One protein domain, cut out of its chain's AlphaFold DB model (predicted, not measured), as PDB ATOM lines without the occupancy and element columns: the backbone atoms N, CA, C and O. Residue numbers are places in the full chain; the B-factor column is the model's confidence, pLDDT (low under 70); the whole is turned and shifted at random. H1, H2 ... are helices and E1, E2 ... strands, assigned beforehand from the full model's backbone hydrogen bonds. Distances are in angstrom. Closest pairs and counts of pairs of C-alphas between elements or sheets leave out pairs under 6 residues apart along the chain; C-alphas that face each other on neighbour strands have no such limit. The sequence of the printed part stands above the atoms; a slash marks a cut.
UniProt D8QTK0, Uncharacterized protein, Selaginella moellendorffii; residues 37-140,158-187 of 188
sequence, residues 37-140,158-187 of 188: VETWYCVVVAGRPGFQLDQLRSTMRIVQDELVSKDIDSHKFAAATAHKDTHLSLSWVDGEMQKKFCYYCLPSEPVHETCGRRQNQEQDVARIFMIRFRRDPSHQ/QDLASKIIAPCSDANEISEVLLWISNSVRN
ATOM      1  N   VAL A  37     121.869 129.497 147.062       68.56
ATOM      2  CA  VAL A  37     122.184 129.192 145.665       68.56
ATOM      3  C   VAL A  37     123.328 130.070 145.164       68.56
ATOM      4  O   VAL A  37     123.212 131.297 145.117       68.56
ATOM      5  N   GLU A  38     124.437 129.427 144.783       75.31
ATOM      6  CA  GLU A  38     125.635 130.087 144.241       75.31
ATOM      7  C   GLU A  38     125.459 130.483 142.770       75.31
ATOM      8  O   GLU A  38     125.949 131.531 142.360       75.31
ATOM      9  N   THR A  39     124.774 129.660 141.968       79.44
ATOM     10  CA  THR A  39     124.589 129.880 140.525       79.44
ATOM     11  C   THR A  39     123.123 129.759 140.137       79.44
ATOM     12  O   THR A  39     122.482 128.764 140.469       79.44
ATOM     13  N   TRP A  40     122.614 130.737 139.391       82.69
ATOM     14  CA  TRP A  40     121.272 130.703 138.812       82.69
ATOM     15  C   TRP A  40     121.279 131.235 137.379       82.69
ATOM     16  O   TRP A  40     122.208 131.925 136.950       82.69
ATOM     17  N   TYR A  41     120.243 130.877 136.631       83.88
ATOM     18  CA  TYR A  41     120.125 131.084 135.199       83.88
ATOM     19  C   TYR A  41     118.824 131.808 134.876       83.88
ATOM     20  O   TYR A  41     117.759 131.473 135.389       83.88
ATOM     21  N   CYS A  42     118.909 132.771 133.972       82.12
ATOM     22  CA  CYS A  42     117.760 133.488 133.453       82.12
ATOM     23  C   CYS A  42     117.792 133.468 131.931       82.12
ATOM     24  O   CYS A  42     118.734 133.976 131.326       82.12
ATOM     25  N   VAL A  43     116.771 132.897 131.306       86.25
ATOM     26  CA  VAL A  43     116.588 132.920 129.853       86.25
ATOM     27  C   VAL A  43     115.661 134.076 129.511       86.25
ATOM     28  O   VAL A  43     114.555 134.179 130.045       86.25
ATOM     29  N   VAL A  44     116.116 134.958 128.624       84.69
ATOM     30  CA  VAL A  44     115.421 136.190 128.257       84.69
ATOM     31  C   VAL A  44     115.202 136.260 126.755       84.69
ATOM     32  O   VAL A  44     116.119 136.016 125.969       84.69
ATOM     33  N   VAL A  45     113.991 136.656 126.362       87.00
ATOM     34  CA  VAL A  45     113.682 137.099 124.997       87.00
ATOM     35  C   VAL A  45     113.693 138.624 124.936       87.00
ATOM     36  O   VAL A  45     113.014 139.288 125.725       87.00
ATOM     37  N   ALA A  46     114.420 139.181 123.969       85.94
ATOM     38  CA  ALA A  46     114.387 140.606 123.662       85.94
ATOM     39  C   ALA A  46     114.415 140.848 122.147       85.94
ATOM     40  O   ALA A  46     115.102 140.154 121.408       85.94
ATOM     41  N   GLY A  47     113.678 141.851 121.683       85.81
ATOM     42  CA  GLY A  47     113.617 142.264 120.281       85.81
ATOM     43  C   GLY A  47     112.638 143.414 120.064       85.81
ATOM     44  O   GLY A  47     111.761 143.657 120.890       85.81
ATOM     45  N   ARG A  48     112.765 144.156 118.968       84.56
ATOM     46  CA  ARG A  48     111.795 145.210 118.631       84.56
ATOM     47  C   ARG A  48     110.383 144.615 118.470       84.56
ATOM     48  O   ARG A  48     110.264 143.492 117.983       84.56
ATOM     49  N   PRO A  49     109.312 145.342 118.854       83.56
ATOM     50  CA  PRO A  49     107.944 144.880 118.634       83.56
ATOM     51  C   PRO A  49     107.701 144.568 117.155       83.56
ATOM     52  O   PRO A  49     107.821 145.449 116.301       83.56
ATOM     53  N   GLY A  50     107.363 143.316 116.862       84.12
ATOM     54  CA  GLY A  50     107.215 142.814 115.505       84.12
ATOM     55  C   GLY A  50     107.048 141.298 115.479       84.12
ATOM     56  O   GLY A  50     107.149 140.629 116.509       84.12
ATOM     57  N   PHE A  51     106.834 140.760 114.278       86.81
ATOM     58  CA  PHE A  51     106.514 139.346 114.063       86.81
ATOM     59  C   PHE A  51     107.530 138.390 114.704       86.81
ATOM     60  O   PHE A  51     107.139 137.431 115.365       86.81
ATOM     61  N   GLN A  52     108.831 138.666 114.564       87.69
ATOM     62  CA  GLN A  52     109.863 137.780 115.102       87.69
ATOM     63  C   GLN A  52     109.866 137.748 116.637       87.69
ATOM     64  O   GLN A  52     110.054 136.691 117.233       87.69
ATOM     65  N   LEU A  53     109.615 138.884 117.297       86.88
ATOM     66  CA  LEU A  53     109.512 138.927 118.755       86.88
ATOM     67  C   LEU A  53     108.316 138.109 119.249       86.88
ATOM     68  O   LEU A  53     108.444 137.353 120.212       86.88
ATOM     69  N   ASP A  54     107.169 138.242 118.585       87.81
ATOM     70  CA  ASP A  54     105.964 137.487 118.929       87.81
ATOM     71  C   ASP A  54     106.160 135.983 118.705       87.81
ATOM     72  O   ASP A  54     105.760 135.174 119.545       87.81
ATOM     73  N   GLN A  55     106.861 135.609 117.631       89.81
ATOM     74  CA  GLN A  55     107.248 134.228 117.362       89.81
ATOM     75  C   GLN A  55     108.134 133.664 118.479       89.81
ATOM     76  O   GLN A  55     107.800 132.624 119.045       89.81
ATOM     77  N   LEU A  56     109.211 134.360 118.863       88.94
ATOM     78  CA  LEU A  56     110.110 133.885 119.921       88.94
ATOM     79  C   LEU A  56     109.434 133.827 121.294       88.94
ATOM     80  O   LEU A  56     109.719 132.928 122.082       88.94
ATOM     81  N   ARG A  57     108.505 134.743 121.587       86.88
ATOM     82  CA  ARG A  57     107.672 134.669 122.799       86.88
ATOM     83  C   ARG A  57     106.770 133.445 122.790       86.88
ATOM     84  O   ARG A  57     106.612 132.812 123.830       86.88
ATOM     85  N   SER A  58     106.190 133.111 121.639       88.44
ATOM     86  CA  SER A  58     105.400 131.891 121.475       88.44
ATOM     87  C   SER A  58     106.262 130.647 121.699       88.44
ATOM     88  O   SER A  58     105.909 129.811 122.526       88.44
ATOM     89  N   THR A  59     107.441 130.576 121.068       89.25
ATOM     90  CA  THR A  59     108.418 129.499 121.293       89.25
ATOM     91  C   THR A  59     108.762 129.367 122.774       89.25
ATOM     92  O   THR A  59     108.684 128.275 123.324       89.25
ATOM     93  N   MET A  60     109.073 130.477 123.452       86.38
ATOM     94  CA  MET A  60     109.437 130.472 124.870       86.38
ATOM     95  C   MET A  60     108.305 129.973 125.778       86.38
ATOM     96  O   MET A  60     108.574 129.288 126.760       86.38
ATOM     97  N   ARG A  61     107.041 130.283 125.453       86.19
ATOM     98  CA  ARG A  61     105.881 129.745 126.186       86.19
ATOM     99  C   ARG A  61     105.792 128.231 126.050       86.19
ATOM    100  O   ARG A  61     105.635 127.551 127.053       86.19
ATOM    101  N   ILE A  62     105.964 127.712 124.836       88.88
ATOM    102  CA  ILE A  62     105.929 126.264 124.600       88.88
ATOM    103  C   ILE A  62     107.093 125.579 125.326       88.88
ATOM    104  O   ILE A  62     106.895 124.572 125.993       88.88
ATOM    105  N   VAL A  63     108.296 126.161 125.274       88.25
ATOM    106  CA  VAL A  63     109.459 125.686 126.045       88.25
ATOM    107  C   VAL A  63     109.140 125.652 127.542       88.25
ATOM    108  O   VAL A  63     109.460 124.675 128.211       88.25
ATOM    109  N   GLN A  64     108.500 126.691 128.080       85.19
ATOM    110  CA  GLN A  64     108.110 126.727 129.487       85.19
ATOM    111  C   GLN A  64     107.104 125.621 129.838       85.19
ATOM    112  O   GLN A  64     107.271 124.967 130.868       85.19
ATOM    113  N   ASP A  65     106.103 125.385 128.990       85.94
ATOM    114  CA  ASP A  65     105.118 124.318 129.189       85.94
ATOM    115  C   ASP A  65     105.784 122.928 129.173       85.94
ATOM    116  O   ASP A  65     105.509 122.091 130.034       85.94
ATOM    117  N   GLU A  66     106.744 122.708 128.269       86.62
ATOM    118  CA  GLU A  66     107.548 121.480 128.192       86.62
ATOM    119  C   GLU A  66     108.408 121.253 129.447       86.62
ATOM    120  O   GLU A  66     108.532 120.122 129.913       86.62
ATOM    121  N   LEU A  67     108.972 122.313 130.042       83.75
ATOM    122  CA  LEU A  67     109.767 122.215 131.278       83.75
ATOM    123  C   LEU A  67     108.927 121.873 132.517       83.75
ATOM    124  O   LEU A  67     109.473 121.393 133.512       83.75
ATOM    125  N   VAL A  68     107.619 122.141 132.477       82.94
ATOM    126  CA  VAL A  68     106.667 121.834 133.559       82.94
ATOM    127  C   VAL A  68     105.947 120.498 133.321       82.94
ATOM    128  O   VAL A  68     105.335 119.949 134.244       82.94
ATOM    129  N   SER A  69     106.036 119.947 132.107       81.69
ATOM    130  CA  SER A  69     105.442 118.660 131.748       81.69
ATOM    131  C   SER A  69     105.964 117.512 132.620       81.69
ATOM    132  O   SER A  69     107.098 117.514 133.100       81.69
ATOM    133  N   LYS A  70     105.112 116.503 132.834       67.94
ATOM    134  CA  LYS A  70     105.459 115.290 133.594       67.94
ATOM    135  C   LYS A  70     106.283 114.300 132.767       67.94
ATOM    136  O   LYS A  70     107.029 113.517 133.353       67.94
ATOM    137  N   ASP A  71     106.168 114.363 131.443       72.00
ATOM    138  CA  ASP A  71     106.922 113.527 130.509       72.00
ATOM    139  C   ASP A  71     108.269 114.187 130.208       72.00
ATOM    140  O   ASP A  71     108.485 114.819 129.176       72.00
ATOM    141  N   ILE A  72     109.175 114.094 131.181       68.44
ATOM    142  CA  ILE A  72     110.515 114.661 131.066       68.44
ATOM    143  C   ILE A  72     111.408 113.661 130.329       68.44
ATOM    144  O   ILE A  72     111.861 112.669 130.904       68.44
ATOM    145  N   ASP A  73     111.708 113.953 129.065       74.81
ATOM    146  CA  ASP A  73     112.755 113.249 128.323       74.81
ATOM    147  C   ASP A  73     114.114 113.397 129.028       74.81
ATOM    148  O   ASP A  73     114.441 114.455 129.576       74.81
ATOM    149  N   SER A  74     114.968 112.369 128.934       70.94
ATOM    150  CA  SER A  74     116.338 112.370 129.492       70.94
ATOM    151  C   SER A  74     117.131 113.639 129.121       70.94
ATOM    152  O   SER A  74     117.841 114.208 129.951       70.94
ATOM    153  N   HIS A  75     116.941 114.139 127.896       70.75
ATOM    154  CA  HIS A  75     117.621 115.327 127.381       70.75
ATOM    155  C   HIS A  75     117.127 116.648 127.991       70.75
ATOM    156  O   HIS A  75     117.898 117.604 128.037       70.75
ATOM    157  N   LYS A  76     115.884 116.701 128.488       80.25
ATOM    158  CA  LYS A  76     115.256 117.888 129.104       80.25
ATOM    159  C   LYS A  76     115.398 117.899 130.631       80.25
ATOM    160  O   LYS A  76     115.130 118.913 131.275       80.25
ATOM    161  N   PHE A  77     115.845 116.788 131.221       82.38
ATOM    162  CA  PHE A  77     115.861 116.570 132.667       82.38
ATOM    163  C   PHE A  77     116.625 117.643 133.451       82.38
ATOM    164  O   PHE A  77     116.150 118.100 134.493       82.38
ATOM    165  N   ALA A  78     117.779 118.087 132.945       83.88
ATOM    166  CA  ALA A  78     118.583 119.114 133.607       83.88
ATOM    167  C   ALA A  78     117.863 120.471 133.660       83.88
ATOM    168  O   ALA A  78     117.811 121.095 134.720       83.88
ATOM    169  N   ALA A  79     117.275 120.907 132.542       83.88
ATOM    170  CA  ALA A  79     116.527 122.158 132.487       83.88
ATOM    171  C   ALA A  79     115.237 122.085 133.314       83.88
ATOM    172  O   ALA A  79     114.950 123.012 134.065       83.88
ATOM    173  N   ALA A  80     114.496 120.976 133.231       83.69
ATOM    174  CA  ALA A  80     113.260 120.788 133.988       83.69
ATOM    175  C   ALA A  80     113.520 120.784 135.504       83.69
ATOM    176  O   ALA A  80     112.803 121.436 136.262       83.69
ATOM    177  N   THR A  81     114.594 120.119 135.947       83.38
ATOM    178  CA  THR A  81     115.009 120.119 137.358       83.38
ATOM    179  C   THR A  81     115.405 121.520 137.813       83.38
ATOM    180  O   THR A  81     114.888 121.999 138.815       83.38
ATOM    181  N   ALA A  82     116.241 122.229 137.049       80.75
ATOM    182  CA  ALA A  82     116.634 123.590 137.404       80.75
ATOM    183  C   ALA A  82     115.457 124.575 137.404       80.75
ATOM    184  O   ALA A  82     115.423 125.479 138.233       80.75
ATOM    185  N   HIS A  83     114.483 124.404 136.508       80.19
ATOM    186  CA  HIS A  83     113.271 125.217 136.495       80.19
ATOM    187  C   HIS A  83     112.402 124.934 137.729       80.19
ATOM    188  O   HIS A  83     111.944 125.861 138.394       80.19
ATOM    189  N   LYS A  84     112.233 123.655 138.087       81.69
ATOM    190  CA  LYS A  84     111.491 123.224 139.279       81.69
ATOM    191  C   LYS A  84     112.141 123.699 140.579       81.69
ATOM    192  O   LYS A  84     111.436 124.166 141.470       81.69
ATOM    193  N   ASP A  85     113.464 123.627 140.656       78.06
ATOM    194  CA  ASP A  85     114.255 124.088 141.800       78.06
ATOM    195  C   ASP A  85     114.435 125.612 141.792       78.06
ATOM    196  O   ASP A  85     115.133 126.163 142.636       78.06
ATOM    197  N   THR A  86     113.800 126.325 140.851       74.56
ATOM    198  CA  THR A  86     113.843 127.788 140.698       74.56
ATOM    199  C   THR A  86     115.249 128.363 140.462       74.56
ATOM    200  O   THR A  86     115.488 129.562 140.612       74.56
ATOM    201  N   HIS A  87     116.181 127.507 140.030       79.62
ATOM    202  CA  HIS A  87     117.518 127.872 139.555       79.62
ATOM    203  C   HIS A  87     117.490 128.419 138.126       79.62
ATOM    204  O   HIS A  87     118.432 129.093 137.724       79.62
ATOM    205  N   LEU A  88     116.446 128.106 137.355       81.62
ATOM    206  CA  LEU A  88     116.240 128.552 135.983       81.62
ATOM    207  C   LEU A  88     114.897 129.276 135.875       81.62
ATOM    208  O   LEU A  88     113.860 128.713 136.222       81.62
ATOM    209  N   SER A  89     114.907 130.486 135.323       81.19
ATOM    210  CA  SER A  89     113.693 131.230 134.994       81.19
ATOM    211  C   SER A  89     113.651 131.635 133.524       81.19
ATOM    212  O   SER A  89     114.676 131.913 132.903       81.19
ATOM    213  N   LEU A  90     112.446 131.641 132.953       81.12
ATOM    214  CA  LEU A  90     112.184 132.061 131.578       81.12
ATOM    215  C   LEU A  90     111.397 133.369 131.613       81.12
ATOM    216  O   LEU A  90     110.421 133.499 132.356       81.12
ATOM    217  N   SER A  91     111.822 134.351 130.822       77.94
ATOM    218  CA  SER A  91     111.195 135.668 130.818       77.94
ATOM    219  C   SER A  91     111.362 136.444 129.516       77.94
ATOM    220  O   SER A  91     112.151 136.107 128.635       77.94
ATOM    221  N   TRP A  92     110.613 137.534 129.401       75.56
ATOM    222  CA  TRP A  92     110.861 138.592 128.433       75.56
ATOM    223  C   TRP A  92     110.624 139.939 129.099       75.56
ATOM    224  O   TRP A  92     109.874 140.053 130.070       75.56
ATOM    225  N   VAL A  93     111.272 140.965 128.563       70.69
ATOM    226  CA  VAL A  93     111.116 142.342 129.028       70.69
ATOM    227  C   VAL A  93     110.423 143.137 127.927       70.69
ATOM    228  O   VAL A  93     110.657 142.888 126.747       70.69
ATOM    229  N   ASP A  94     109.568 144.083 128.312       69.94
ATOM    230  CA  ASP A  94     108.809 144.934 127.393       69.94
ATOM    231  C   ASP A  94     109.213 146.411 127.502       69.94
ATOM    232  O   ASP A  94     109.679 146.887 128.543       69.94
ATOM    233  N   GLY A  95     108.987 147.158 126.419       71.12
ATOM    234  CA  GLY A  95     109.019 148.622 126.410       71.12
ATOM    235  C   GLY A  95     110.379 149.235 126.759       71.12
ATOM    236  O   GLY A  95     111.431 148.777 126.313       71.12
ATOM    237  N   GLU A  96     110.376 150.310 127.553       68.56
ATOM    238  CA  GLU A  96     111.613 151.016 127.923       68.56
ATOM    239  C   GLU A  96     112.567 150.164 128.764       68.56
ATOM    240  O   GLU A  96     113.788 150.307 128.657       68.56
ATOM    241  N   MET A  97     112.019 149.255 129.576       68.56
ATOM    242  CA  MET A  97     112.821 148.329 130.372       68.56
ATOM    243  C   MET A  97     113.604 147.386 129.476       68.56
ATOM    244  O   MET A  97     114.780 147.138 129.726       68.56
ATOM    245  N   GLN A  98     112.979 146.921 128.397       71.94
ATOM    246  CA  GLN A  98     113.634 146.054 127.439       71.94
ATOM    247  C   GLN A  98     114.823 146.757 126.797       71.94
ATOM    248  O   GLN A  98     115.903 146.184 126.731       71.94
ATOM    249  N   LYS A  99     114.658 148.023 126.396       72.31
ATOM    250  CA  LYS A  99     115.750 148.810 125.822       72.31
ATOM    251  C   LYS A  99     116.949 148.847 126.770       72.31
ATOM    252  O   LYS A  99     118.033 148.432 126.377       72.31
ATOM    253  N   LYS A 100     116.749 149.273 128.023       71.50
ATOM    254  CA  LYS A 100     117.821 149.324 129.037       71.50
ATOM    255  C   LYS A 100     118.464 147.953 129.261       71.50
ATOM    256  O   LYS A 100     119.684 147.858 129.324       71.50
ATOM    257  N   PHE A 101     117.651 146.900 129.317       72.25
ATOM    258  CA  PHE A 101     118.121 145.532 129.503       72.25
ATOM    259  C   PHE A 101     118.992 145.048 128.340       72.25
ATOM    260  O   PHE A 101     120.036 144.448 128.569       72.25
ATOM    261  N   CYS A 102     118.622 145.356 127.095       74.81
ATOM    262  CA  CYS A 102     119.434 144.999 125.936       74.81
ATOM    263  C   CYS A 102     120.797 145.684 125.971       74.81
ATOM    264  O   CYS A 102     121.798 145.000 125.815       74.81
ATOM    265  N   TYR A 103     120.848 146.996 126.235       73.50
ATOM    266  CA  TYR A 103     122.122 147.725 126.346       73.50
ATOM    267  C   TYR A 103     123.019 147.194 127.478       73.50
ATOM    268  O   TYR A 103     124.232 147.337 127.404       73.50
ATOM    269  N   TYR A 104     122.436 146.576 128.509       72.31
ATOM    270  CA  TYR A 104     123.173 145.995 129.636       72.31
ATOM    271  C   TYR A 104     123.622 144.537 129.411       72.31
ATOM    272  O   TYR A 104     124.603 144.080 130.006       72.31
ATOM    273  N   CYS A 105     122.885 143.773 128.602       71.50
ATOM    274  CA  CYS A 105     123.093 142.333 128.433       71.50
ATOM    275  C   CYS A 105     123.680 141.937 127.075       71.50
ATOM    276  O   CYS A 105     124.266 140.868 126.949       71.50
ATOM    277  N   LEU A 106     123.520 142.753 126.043       72.25
ATOM    278  CA  LEU A 106     123.994 142.421 124.706       72.25
ATOM    279  C   LEU A 106     125.219 143.286 124.358       72.25
ATOM    280  O   LEU A 106     125.280 144.448 124.761       72.25
ATOM    281  N   PRO A 107     126.204 142.745 123.618       69.88
ATOM    282  CA  PRO A 107     127.317 143.541 123.111       69.88
ATOM    283  C   PRO A 107     126.843 144.610 122.115       69.88
ATOM    284  O   PRO A 107     125.778 144.482 121.512       69.88
ATOM    285  N   SER A 108     127.645 145.661 121.923       64.50
ATOM    286  CA  SER A 108     127.249 146.869 121.184       64.50
ATOM    287  C   SER A 108     126.683 146.599 119.786       64.50
ATOM    288  O   SER A 108     125.662 147.183 119.437       64.50
ATOM    289  N   GLU A 109     127.279 145.694 119.004       65.75
ATOM    290  CA  GLU A 109     126.803 145.364 117.650       65.75
ATOM    291  C   GLU A 109     125.377 144.768 117.641       65.75
ATOM    292  O   GLU A 109     124.471 145.407 117.096       65.75
ATOM    293  N   PRO A 110     125.092 143.624 118.302       70.69
ATOM    294  CA  PRO A 110     123.750 143.038 118.290       70.69
ATOM    295  C   PRO A 110     122.696 143.880 119.021       70.69
ATOM    296  O   PRO A 110     121.500 143.706 118.767       70.69
ATOM    297  N   VAL A 111     123.083 144.798 119.917       76.94
ATOM    298  CA  VAL A 111     122.132 145.702 120.591       76.94
ATOM    299  C   VAL A 111     121.400 146.594 119.598       76.94
ATOM    300  O   VAL A 111     120.192 146.792 119.750       76.94
ATOM    301  N   HIS A 112     122.097 147.143 118.601       75.88
ATOM    302  CA  HIS A 112     121.494 148.094 117.666       75.88
ATOM    303  C   HIS A 112     120.396 147.443 116.817       75.88
ATOM    304  O   HIS A 112     119.307 148.003 116.699       75.88
ATOM    305  N   GLU A 113     120.633 146.223 116.341       79.06
ATOM    306  CA  GLU A 113     119.662 145.435 115.574       79.06
ATOM    307  C   GLU A 113     118.476 144.962 116.430       79.06
ATOM    308  O   GLU A 113     117.339 144.877 115.955       79.06
ATOM    309  N   THR A 114     118.739 144.643 117.703       81.00
ATOM    310  CA  THR A 114     117.752 143.998 118.581       81.00
ATOM    311  C   THR A 114     116.867 145.011 119.298       81.00
ATOM    312  O   THR A 114     115.657 144.823 119.402       81.00
ATOM    313  N   CYS A 115     117.457 146.097 119.806       81.12
ATOM    314  CA  CYS A 115     116.789 147.069 120.680       81.12
ATOM    315  C   CYS A 115     117.176 148.531 120.381       81.12
ATOM    316  O   CYS A 115     116.769 149.444 121.109       81.12
ATOM    317  N   GLY A 116     117.962 148.768 119.326       76.44
ATOM    318  CA  GLY A 116     118.318 150.099 118.850       76.44
ATOM    319  C   GLY A 116     117.176 150.798 118.112       76.44
ATOM    320  O   GLY A 116     116.071 150.278 117.945       76.44
ATOM    321  N   ARG A 117     117.432 152.037 117.679       74.19
ATOM    322  CA  ARG A 117     116.480 152.769 116.831       74.19
ATOM    323  C   ARG A 117     116.355 152.055 115.485       74.19
ATOM    324  O   ARG A 117     117.366 151.648 114.928       74.19
ATOM    325  N   ARG A 118     115.132 151.959 114.947       72.06
ATOM    326  CA  ARG A 118     114.920 151.509 113.563       72.06
ATOM    327  C   ARG A 118     115.655 152.443 112.609       72.06
ATOM    328  O   ARG A 118     115.288 153.611 112.503       72.06
ATOM    329  N   GLN A 119     116.679 151.919 111.945       70.69
ATOM    330  CA  GLN A 119     117.214 152.523 110.734       70.69
ATOM    331  C   GLN A 119     116.381 152.026 109.549       70.69
ATOM    332  O   GLN A 119     115.833 150.919 109.576       70.69
ATOM    333  N   ASN A 120     116.199 152.876 108.540       56.31
ATOM    334  CA  ASN A 120     115.365 152.539 107.389       56.31
ATOM    335  C   ASN A 120     115.922 151.283 106.692       56.31
ATOM    336  O   ASN A 120     117.095 151.266 106.342       56.31
ATOM    337  N   GLN A 121     115.056 150.286 106.461       60.06
ATOM    338  CA  GLN A 121     115.304 148.995 105.781       60.06
ATOM    339  C   GLN A 121     115.893 147.833 106.606       60.06
ATOM    340  O   GLN A 121     116.048 146.743 106.058       60.06
ATOM    341  N   GLU A 122     116.144 147.985 107.906       65.69
ATOM    342  CA  GLU A 122     116.579 146.850 108.735       65.69
ATOM    343  C   GLU A 122     115.391 145.999 109.203       65.69
ATOM    344  O   GLU A 122     114.395 146.525 109.710       65.69
ATOM    345  N   GLN A 123     115.508 144.674 109.073       72.00
ATOM    346  CA  GLN A 123     114.558 143.744 109.682       72.00
ATOM    347  C   GLN A 123     114.692 143.799 111.209       72.00
ATOM    348  O   GLN A 123     115.795 143.899 111.749       72.00
ATOM    349  N   ASP A 124     113.560 143.757 111.911       79.12
ATOM    350  CA  ASP A 124     113.562 143.656 113.367       79.12
ATOM    351  C   ASP A 124     114.128 142.290 113.770       79.12
ATOM    352  O   ASP A 124     113.533 141.274 113.424       79.12
ATOM    353  N   VAL A 125     115.253 142.280 114.498       86.00
ATOM    354  CA  VAL A 125     115.896 141.053 114.985       86.00
ATOM    355  C   VAL A 125     115.521 140.828 116.448       86.00
ATOM    356  O   VAL A 125     115.855 141.636 117.309       86.00
ATOM    357  N   ALA A 126     114.822 139.744 116.757       87.62
ATOM    358  CA  ALA A 126     114.580 139.285 118.120       87.62
ATOM    359  C   ALA A 126     115.547 138.147 118.474       87.62
ATOM    360  O   ALA A 126     115.942 137.359 117.616       87.62
ATOM    361  N   ARG A 127     115.956 138.072 119.743       87.88
ATOM    362  CA  ARG A 127     116.976 137.138 120.231       87.88
ATOM    363  C   ARG A 127     116.548 136.491 121.542       87.88
ATOM    364  O   ARG A 127     115.929 137.136 122.392       87.88
ATOM    365  N   ILE A 128     116.940 135.230 121.707       88.38
ATOM    366  CA  ILE A 128     116.915 134.502 122.978       88.38
ATOM    367  C   ILE A 128     118.348 134.433 123.499       88.38
ATOM    368  O   ILE A 128     119.271 134.110 122.750       88.38
ATOM    369  N   PHE A 129     118.549 134.723 124.777       86.62
ATOM    370  CA  PHE A 129     119.842 134.565 125.430       86.62
ATOM    371  C   PHE A 129     119.664 134.169 126.890       86.62
ATOM    372  O   PHE A 129     118.627 134.421 127.499       86.62
ATOM    373  N   MET A 130     120.682 133.529 127.448       87.25
ATOM    374  CA  MET A 130     120.716 133.091 128.830       87.25
ATOM    375  C   MET A 130     121.773 133.885 129.574       87.25
ATOM    376  O   MET A 130     122.898 134.046 129.107       87.25
ATOM    377  N   ILE A 131     121.405 134.341 130.757       81.88
ATOM    378  CA  ILE A 131     122.278 134.986 131.714       81.88
ATOM    379  C   ILE A 131     122.540 133.986 132.832       81.88
ATOM    380  O   ILE A 131     121.614 133.579 133.529       81.88
ATOM    381  N   ARG A 132     123.799 133.592 133.000       84.25
ATOM    382  CA  ARG A 132     124.276 132.854 134.167       84.25
ATOM    383  C   ARG A 132     124.812 133.860 135.174       84.25
ATOM    384  O   ARG A 132     125.746 134.596 134.862       84.25
ATOM    385  N   PHE A 133     124.260 133.840 136.375       77.75
ATOM    386  CA  PHE A 133     124.767 134.584 137.517       77.75
ATOM    387  C   PHE A 133     125.522 133.642 138.444       77.75
ATOM    388  O   PHE A 133     125.089 132.510 138.662       77.75
ATOM    389  N   ARG A 134     126.636 134.110 139.004       78.06
ATOM    390  CA  ARG A 134     127.385 133.407 140.042       78.06
ATOM    391  C   ARG A 134     127.736 134.366 141.171       78.06
ATOM    392  O   ARG A 134     128.469 135.328 140.941       78.06
ATOM    393  N   ARG A 135     127.241 134.092 142.378       72.69
ATOM    394  CA  ARG A 135     127.511 134.899 143.577       72.69
ATOM    395  C   ARG A 135     129.004 134.887 143.914       72.69
ATOM    396  O   ARG A 135     129.629 133.828 143.880       72.69
ATOM    397  N   ASP A 136     129.548 136.046 144.281       65.00
ATOM    398  CA  ASP A 136     130.891 136.115 144.861       65.00
ATOM    399  C   ASP A 136     130.834 135.692 146.345       65.00
ATOM    400  O   ASP A 136     130.105 136.310 147.133       65.00
ATOM    401  N   PRO A 137     131.567 134.643 146.767       59.47
ATOM    402  CA  PRO A 137     131.593 134.208 148.165       59.47
ATOM    403  C   PRO A 137     132.162 135.266 149.126       59.47
ATOM    404  O   PRO A 137     131.915 135.181 150.333       59.47
ATOM    405  N   SER A 138     132.890 136.262 148.612       56.84
ATOM    406  CA  SER A 138     133.536 137.332 149.384       56.84
ATOM    407  C   SER A 138     132.566 138.445 149.806       56.84
ATOM    408  O   SER A 138     132.852 139.197 150.740       56.84
ATOM    409  N   HIS A 139     131.390 138.537 149.175       54.72
ATOM    410  CA  HIS A 139     130.435 139.641 149.347       54.72
ATOM    411  C   HIS A 139     129.187 139.243 150.153       54.72
ATOM    412  O   HIS A 139     128.064 139.603 149.814       54.72
ATOM    413  N   GLN A 140     129.369 138.557 151.287       50.91
ATOM    414  CA  GLN A 140     128.293 138.196 152.237       50.91
ATOM    415  C   GLN A 140     127.795 139.370 153.109       50.91
ATOM    416  O   GLN A 140     127.416 139.183 154.268       50.91
ATOM    417  N   GLN A 158     129.888 147.550 143.269       43.75
ATOM    418  CA  GLN A 158     130.621 146.292 143.114       43.75
ATOM    419  C   GLN A 158     129.644 145.169 142.734       43.75
ATOM    420  O   GLN A 158     128.720 144.880 143.498       43.75
ATOM    421  N   ASP A 159     129.856 144.554 141.568       46.91
ATOM    422  CA  ASP A 159     129.054 143.436 141.073       46.91
ATOM    423  C   ASP A 159     128.985 142.328 142.139       46.91
ATOM    424  O   ASP A 159     129.957 141.625 142.402       46.91
ATOM    425  N   LEU A 160     127.814 142.161 142.766       52.12
ATOM    426  CA  LEU A 160     127.567 141.135 143.793       52.12
ATOM    427  C   LEU A 160     127.582 139.705 143.210       52.12
ATOM    428  O   LEU A 160     127.608 138.714 143.950       52.12
ATOM    429  N   ALA A 161     127.552 139.595 141.879       58.81
ATOM    430  CA  ALA A 161     127.615 138.349 141.139       58.81
ATOM    431  C   ALA A 161     128.325 138.544 139.791       58.81
ATOM    432  O   ALA A 161     128.040 139.481 139.049       58.81
ATOM    433  N   SER A 162     129.194 137.596 139.438       66.50
ATOM    434  CA  SER A 162     129.743 137.505 138.083       66.50
ATOM    435  C   SER A 162     128.669 137.015 137.112       66.50
ATOM    436  O   SER A 162     127.846 136.158 137.446       66.50
ATOM    437  N   LYS A 163     128.665 137.583 135.904       74.56
ATOM    438  CA  LYS A 163     127.630 137.359 134.895       74.56
ATOM    439  C   LYS A 163     128.241 136.865 133.591       74.56
ATOM    440  O   LYS A 163     129.158 137.487 133.063       74.56
ATOM    441  N   ILE A 164     127.688 135.790 133.037       79.75
ATOM    442  CA  ILE A 164     128.022 135.293 131.696       79.75
ATOM    443  C   ILE A 164     126.748 135.273 130.863       79.75
ATOM    444  O   ILE A 164     125.711 134.809 131.329       79.75
ATOM    445  N   ILE A 165     126.829 135.777 129.633       81.75
ATOM    446  CA  ILE A 165     125.689 135.844 128.721       81.75
ATOM    447  C   ILE A 165     125.975 134.957 127.518       81.75
ATOM    448  O   ILE A 165     126.989 135.125 126.845       81.75
ATOM    449  N   ALA A 166     125.078 134.011 127.269       85.88
ATOM    450  CA  ALA A 166     125.150 133.081 126.156       85.88
ATOM    451  C   ALA A 166     123.959 133.328 125.216       85.88
ATOM    452  O   ALA A 166     122.816 133.219 125.664       85.88
ATOM    453  N   PRO A 167     124.174 133.673 123.937       85.94
ATOM    454  CA  PRO A 167     123.092 133.731 122.960       85.94
ATOM    455  C   PRO A 167     122.639 132.321 122.555       85.94
ATOM    456  O   PRO A 167     123.433 131.380 122.553       85.94
ATOM    457  N   CYS A 168     121.366 132.184 122.188       84.81
ATOM    458  CA  CYS A 168     120.842 130.986 121.535       84.81
ATOM    459  C   CYS A 168     121.019 131.126 120.016       84.81
ATOM    460  O   CYS A 168     120.565 132.116 119.439       84.81
ATOM    461  N   SER A 169     121.688 130.158 119.385       77.69
ATOM    462  CA  SER A 169     121.948 130.165 117.938       77.69
ATOM    463  C   SER A 169     120.681 129.883 117.124       77.69
ATOM    464  O   SER A 169     120.390 130.620 116.185       77.69
ATOM    465  N   ASP A 170     119.891 128.884 117.536       77.88
ATOM    466  CA  ASP A 170     118.725 128.384 116.799       77.88
ATOM    467  C   ASP A 170     117.441 128.539 117.620       77.88
ATOM    468  O   ASP A 170     116.877 127.602 118.177       77.88
ATOM    469  N   ALA A 171     116.960 129.778 117.693       79.31
ATOM    470  CA  ALA A 171     115.792 130.144 118.495       79.31
ATOM    471  C   ALA A 171     114.431 129.764 117.860       79.31
ATOM    472  O   ALA A 171     113.381 129.999 118.462       79.31
ATOM    473  N   ASN A 172     114.437 129.207 116.644       77.81
ATOM    474  CA  ASN A 172     113.224 128.898 115.875       77.81
ATOM    475  C   ASN A 172     112.667 127.495 116.151       77.81
ATOM    476  O   ASN A 172     111.493 127.252 115.872       77.81
ATOM    477  N   GLU A 173     113.478 126.585 116.694       85.56
ATOM    478  CA  GLU A 173     113.074 125.212 116.984       85.56
ATOM    479  C   GLU A 173     113.021 124.968 118.497       85.56
ATOM    480  O   GLU A 173     113.993 125.174 119.220       85.56
ATOM    481  N   ILE A 174     111.867 124.506 118.987       87.31
ATOM    482  CA  ILE A 174     111.621 124.285 120.422       87.31
ATOM    483  C   ILE A 174     112.616 123.269 121.002       87.31
ATOM    484  O   ILE A 174     113.152 123.482 122.092       87.31
ATOM    485  N   SER A 175     112.882 122.185 120.267       87.06
ATOM    486  CA  SER A 175     113.818 121.126 120.658       87.06
ATOM    487  C   SER A 175     115.238 121.657 120.851       87.06
ATOM    488  O   SER A 175     115.877 121.337 121.855       87.06
ATOM    489  N   GLU A 176     115.702 122.517 119.942       89.38
ATOM    490  CA  GLU A 176     117.026 123.141 120.008       89.38
ATOM    491  C   GLU A 176     117.134 124.106 121.190       89.38
ATOM    492  O   GLU A 176     118.103 124.055 121.949       89.38
ATOM    493  N   VAL A 177     116.102 124.925 121.434       88.81
ATOM    494  CA  VAL A 177     116.069 125.820 122.602       88.81
ATOM    495  C   VAL A 177     116.127 125.015 123.906       88.81
ATOM    496  O   VAL A 177     116.915 125.341 124.794       88.81
ATOM    497  N   LEU A 178     115.353 123.933 124.026       88.75
ATOM    498  CA  LEU A 178     115.362 123.061 125.208       88.75
ATOM    499  C   LEU A 178     116.710 122.361 125.415       88.75
ATOM    500  O   LEU A 178     117.200 122.281 126.548       88.75
ATOM    501  N   LEU A 179     117.317 121.865 124.336       89.25
ATOM    502  CA  LEU A 179     118.626 121.220 124.375       89.25
ATOM    503  C   LEU A 179     119.714 122.213 124.793       89.25
ATOM    504  O   LEU A 179     120.542 121.910 125.656       89.25
ATOM    505  N   TRP A 180     119.687 123.417 124.224       91.25
ATOM    506  CA  TRP A 180     120.605 124.498 124.549       91.25
ATOM    507  C   TRP A 180     120.493 124.930 126.017       91.25
ATOM    508  O   TRP A 180     121.518 125.002 126.703       91.25
ATOM    509  N   ILE A 181     119.276 125.133 126.540       89.50
ATOM    510  CA  ILE A 181     119.050 125.424 127.968       89.50
ATOM    511  C   ILE A 181     119.602 124.281 128.831       89.50
ATOM    512  O   ILE A 181     120.362 124.518 129.770       89.50
ATOM    513  N   SER A 182     119.277 123.030 128.493       89.00
ATOM    514  CA  SER A 182     119.695 121.858 129.274       89.00
ATOM    515  C   SER A 182     121.215 121.707 129.330       89.00
ATOM    516  O   SER A 182     121.774 121.465 130.400       89.00
ATOM    517  N   ASN A 183     121.905 121.906 128.206       88.88
ATOM    518  CA  ASN A 183     123.367 121.870 128.151       88.88
ATOM    519  C   ASN A 183     124.001 123.024 128.933       88.88
ATOM    520  O   ASN A 183     124.997 122.825 129.629       88.88
ATOM    521  N   SER A 184     123.403 124.211 128.857       86.81
ATOM    522  CA  SER A 184     123.893 125.408 129.539       86.81
ATOM    523  C   SER A 184     123.812 125.298 131.063       86.81
ATOM    524  O   SER A 184     124.715 125.743 131.768       86.81
ATOM    525  N   VAL A 185     122.756 124.661 131.568       85.19
ATOM    526  CA  VAL A 185     122.572 124.390 132.999       85.19
ATOM    527  C   VAL A 185     123.435 123.212 133.473       85.19
ATOM    528  O   VAL A 185     123.893 123.198 134.614       85.19
ATOM    529  N   ARG A 186     123.689 122.213 132.615       82.25
ATOM    530  CA  ARG A 186     124.510 121.039 132.963       82.25
ATOM    531  C   ARG A 186     125.996 121.375 133.106       82.25
ATOM    532  O   ARG A 186     126.673 120.790 133.952       82.25
ATOM    533  N   ASN A 187     126.498 122.292 132.282       61.59
ATOM    534  CA  ASN A 187     127.885 122.746 132.318       61.59
ATOM    535  C   ASN A 187     128.085 123.715 133.503       61.59
ATOM    536  O   ASN A 187     127.968 124.933 133.355       61.59
TER     537      ASN A 187
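What this domain is: This is residues 37 to 140 and 158 to 187 of the 188 residues of an uncharacterized protein of Selaginella moellendorffii (UniProt D8QTK0). A twisted four-stranded sheet has the long helix H1 and the helix H5 over one face, each running along the strands and the two meeting where H5 begins, with short H2 packed on both. H3 is on the opposite face, and H4 folds back beside it as a helical hairpin. The printed part has 134 residues, with five named helices and four named strands in the order E1 H1 H2 E2 H3 H4 E3 E4 H5; the class is mixed, helices and strands, and the sheet E2 E1 E3 E4 is mixed. It is compact, with a radius of gyration of the C-alphas of 15.4 A, and flat, spanning 45 by 40 by 21 A.

How they stand to each other: E1, residues 39 to 46, is an inner strand, parallel to E2, residues 88 to 92, with N 43 and O 89 2.8 A apart. E1 is antiparallel to E3, residues 127 to 135, with N 44 and O 129 2.8 A apart. E3 is antiparallel to the edge strand E4, residues 161 to 167, with N 130 and O 166 2.8 A apart. H1, residues 51 to 68, runs along the strands at a height over the sheet of 9.3 A. H2, residues 77 to 84, touches H1 about perpendicular at 87 degrees, the closest C-alphas being Leu 67 and Ala 80, 4.6 A apart; H1 touches it with residues 67 to 68 alone. E1, H1, H2 and E2 form a strand-helix-strand unit, two parallel neighbour strands joined through helices, with a right-handed crossover. H5, residues 174 to 186, lies over E1 and E3 on the same face as H1 and H2, at a height of 10.1 A. Its residues 174 to 178 alone touch H1, at a steep tilt of 60 degrees, the closest C-alphas being Thr 59 and Ile 174, 6.2 A apart. H5 touches H2 at 82 degrees, about perpendicular, with the C-alphas of Ala 79 and Ser 182 closest, 4.5 A apart. H3, residues 95 to 105, lies on the opposite face. It forms a helical hairpin with H4, residues 108 to 115, at a shallow tilt of 20 degrees, opposite ways; the closest C-alphas, of Lys 99 and Cys 115, are 5.5 A apart. H4 only grazes the sheet, with residues 110 to 115. Every O i to N i+4 pair is within hydrogen-bond range in H1, H2, H3 and H5; in H4, 2 of 4 are.

Where its parts are: E1 begins at C-alpha 39, (124.589, 129.880, 140.525), and measures 22.4 A. H1 measures 26.2 A, E3 25.7 A and E4 19.3 A. H5 measures 18.3 A and ends at C-alpha 186, (124.510, 121.039, 132.963).

The domain as a whole: The C-alphas of Gln 121 and Gln 140 are the two farthest apart, 49.4 A. Residues 141 to 157 are not printed, and C-alphas 140 and 158 are 12.4 A apart across the cut. The link from H4 to E3, 11 residues, is long. Mean pLDDT of the printed part is 78.1; 23 residues are under 70, among them 136 to 140 and 158 to 162.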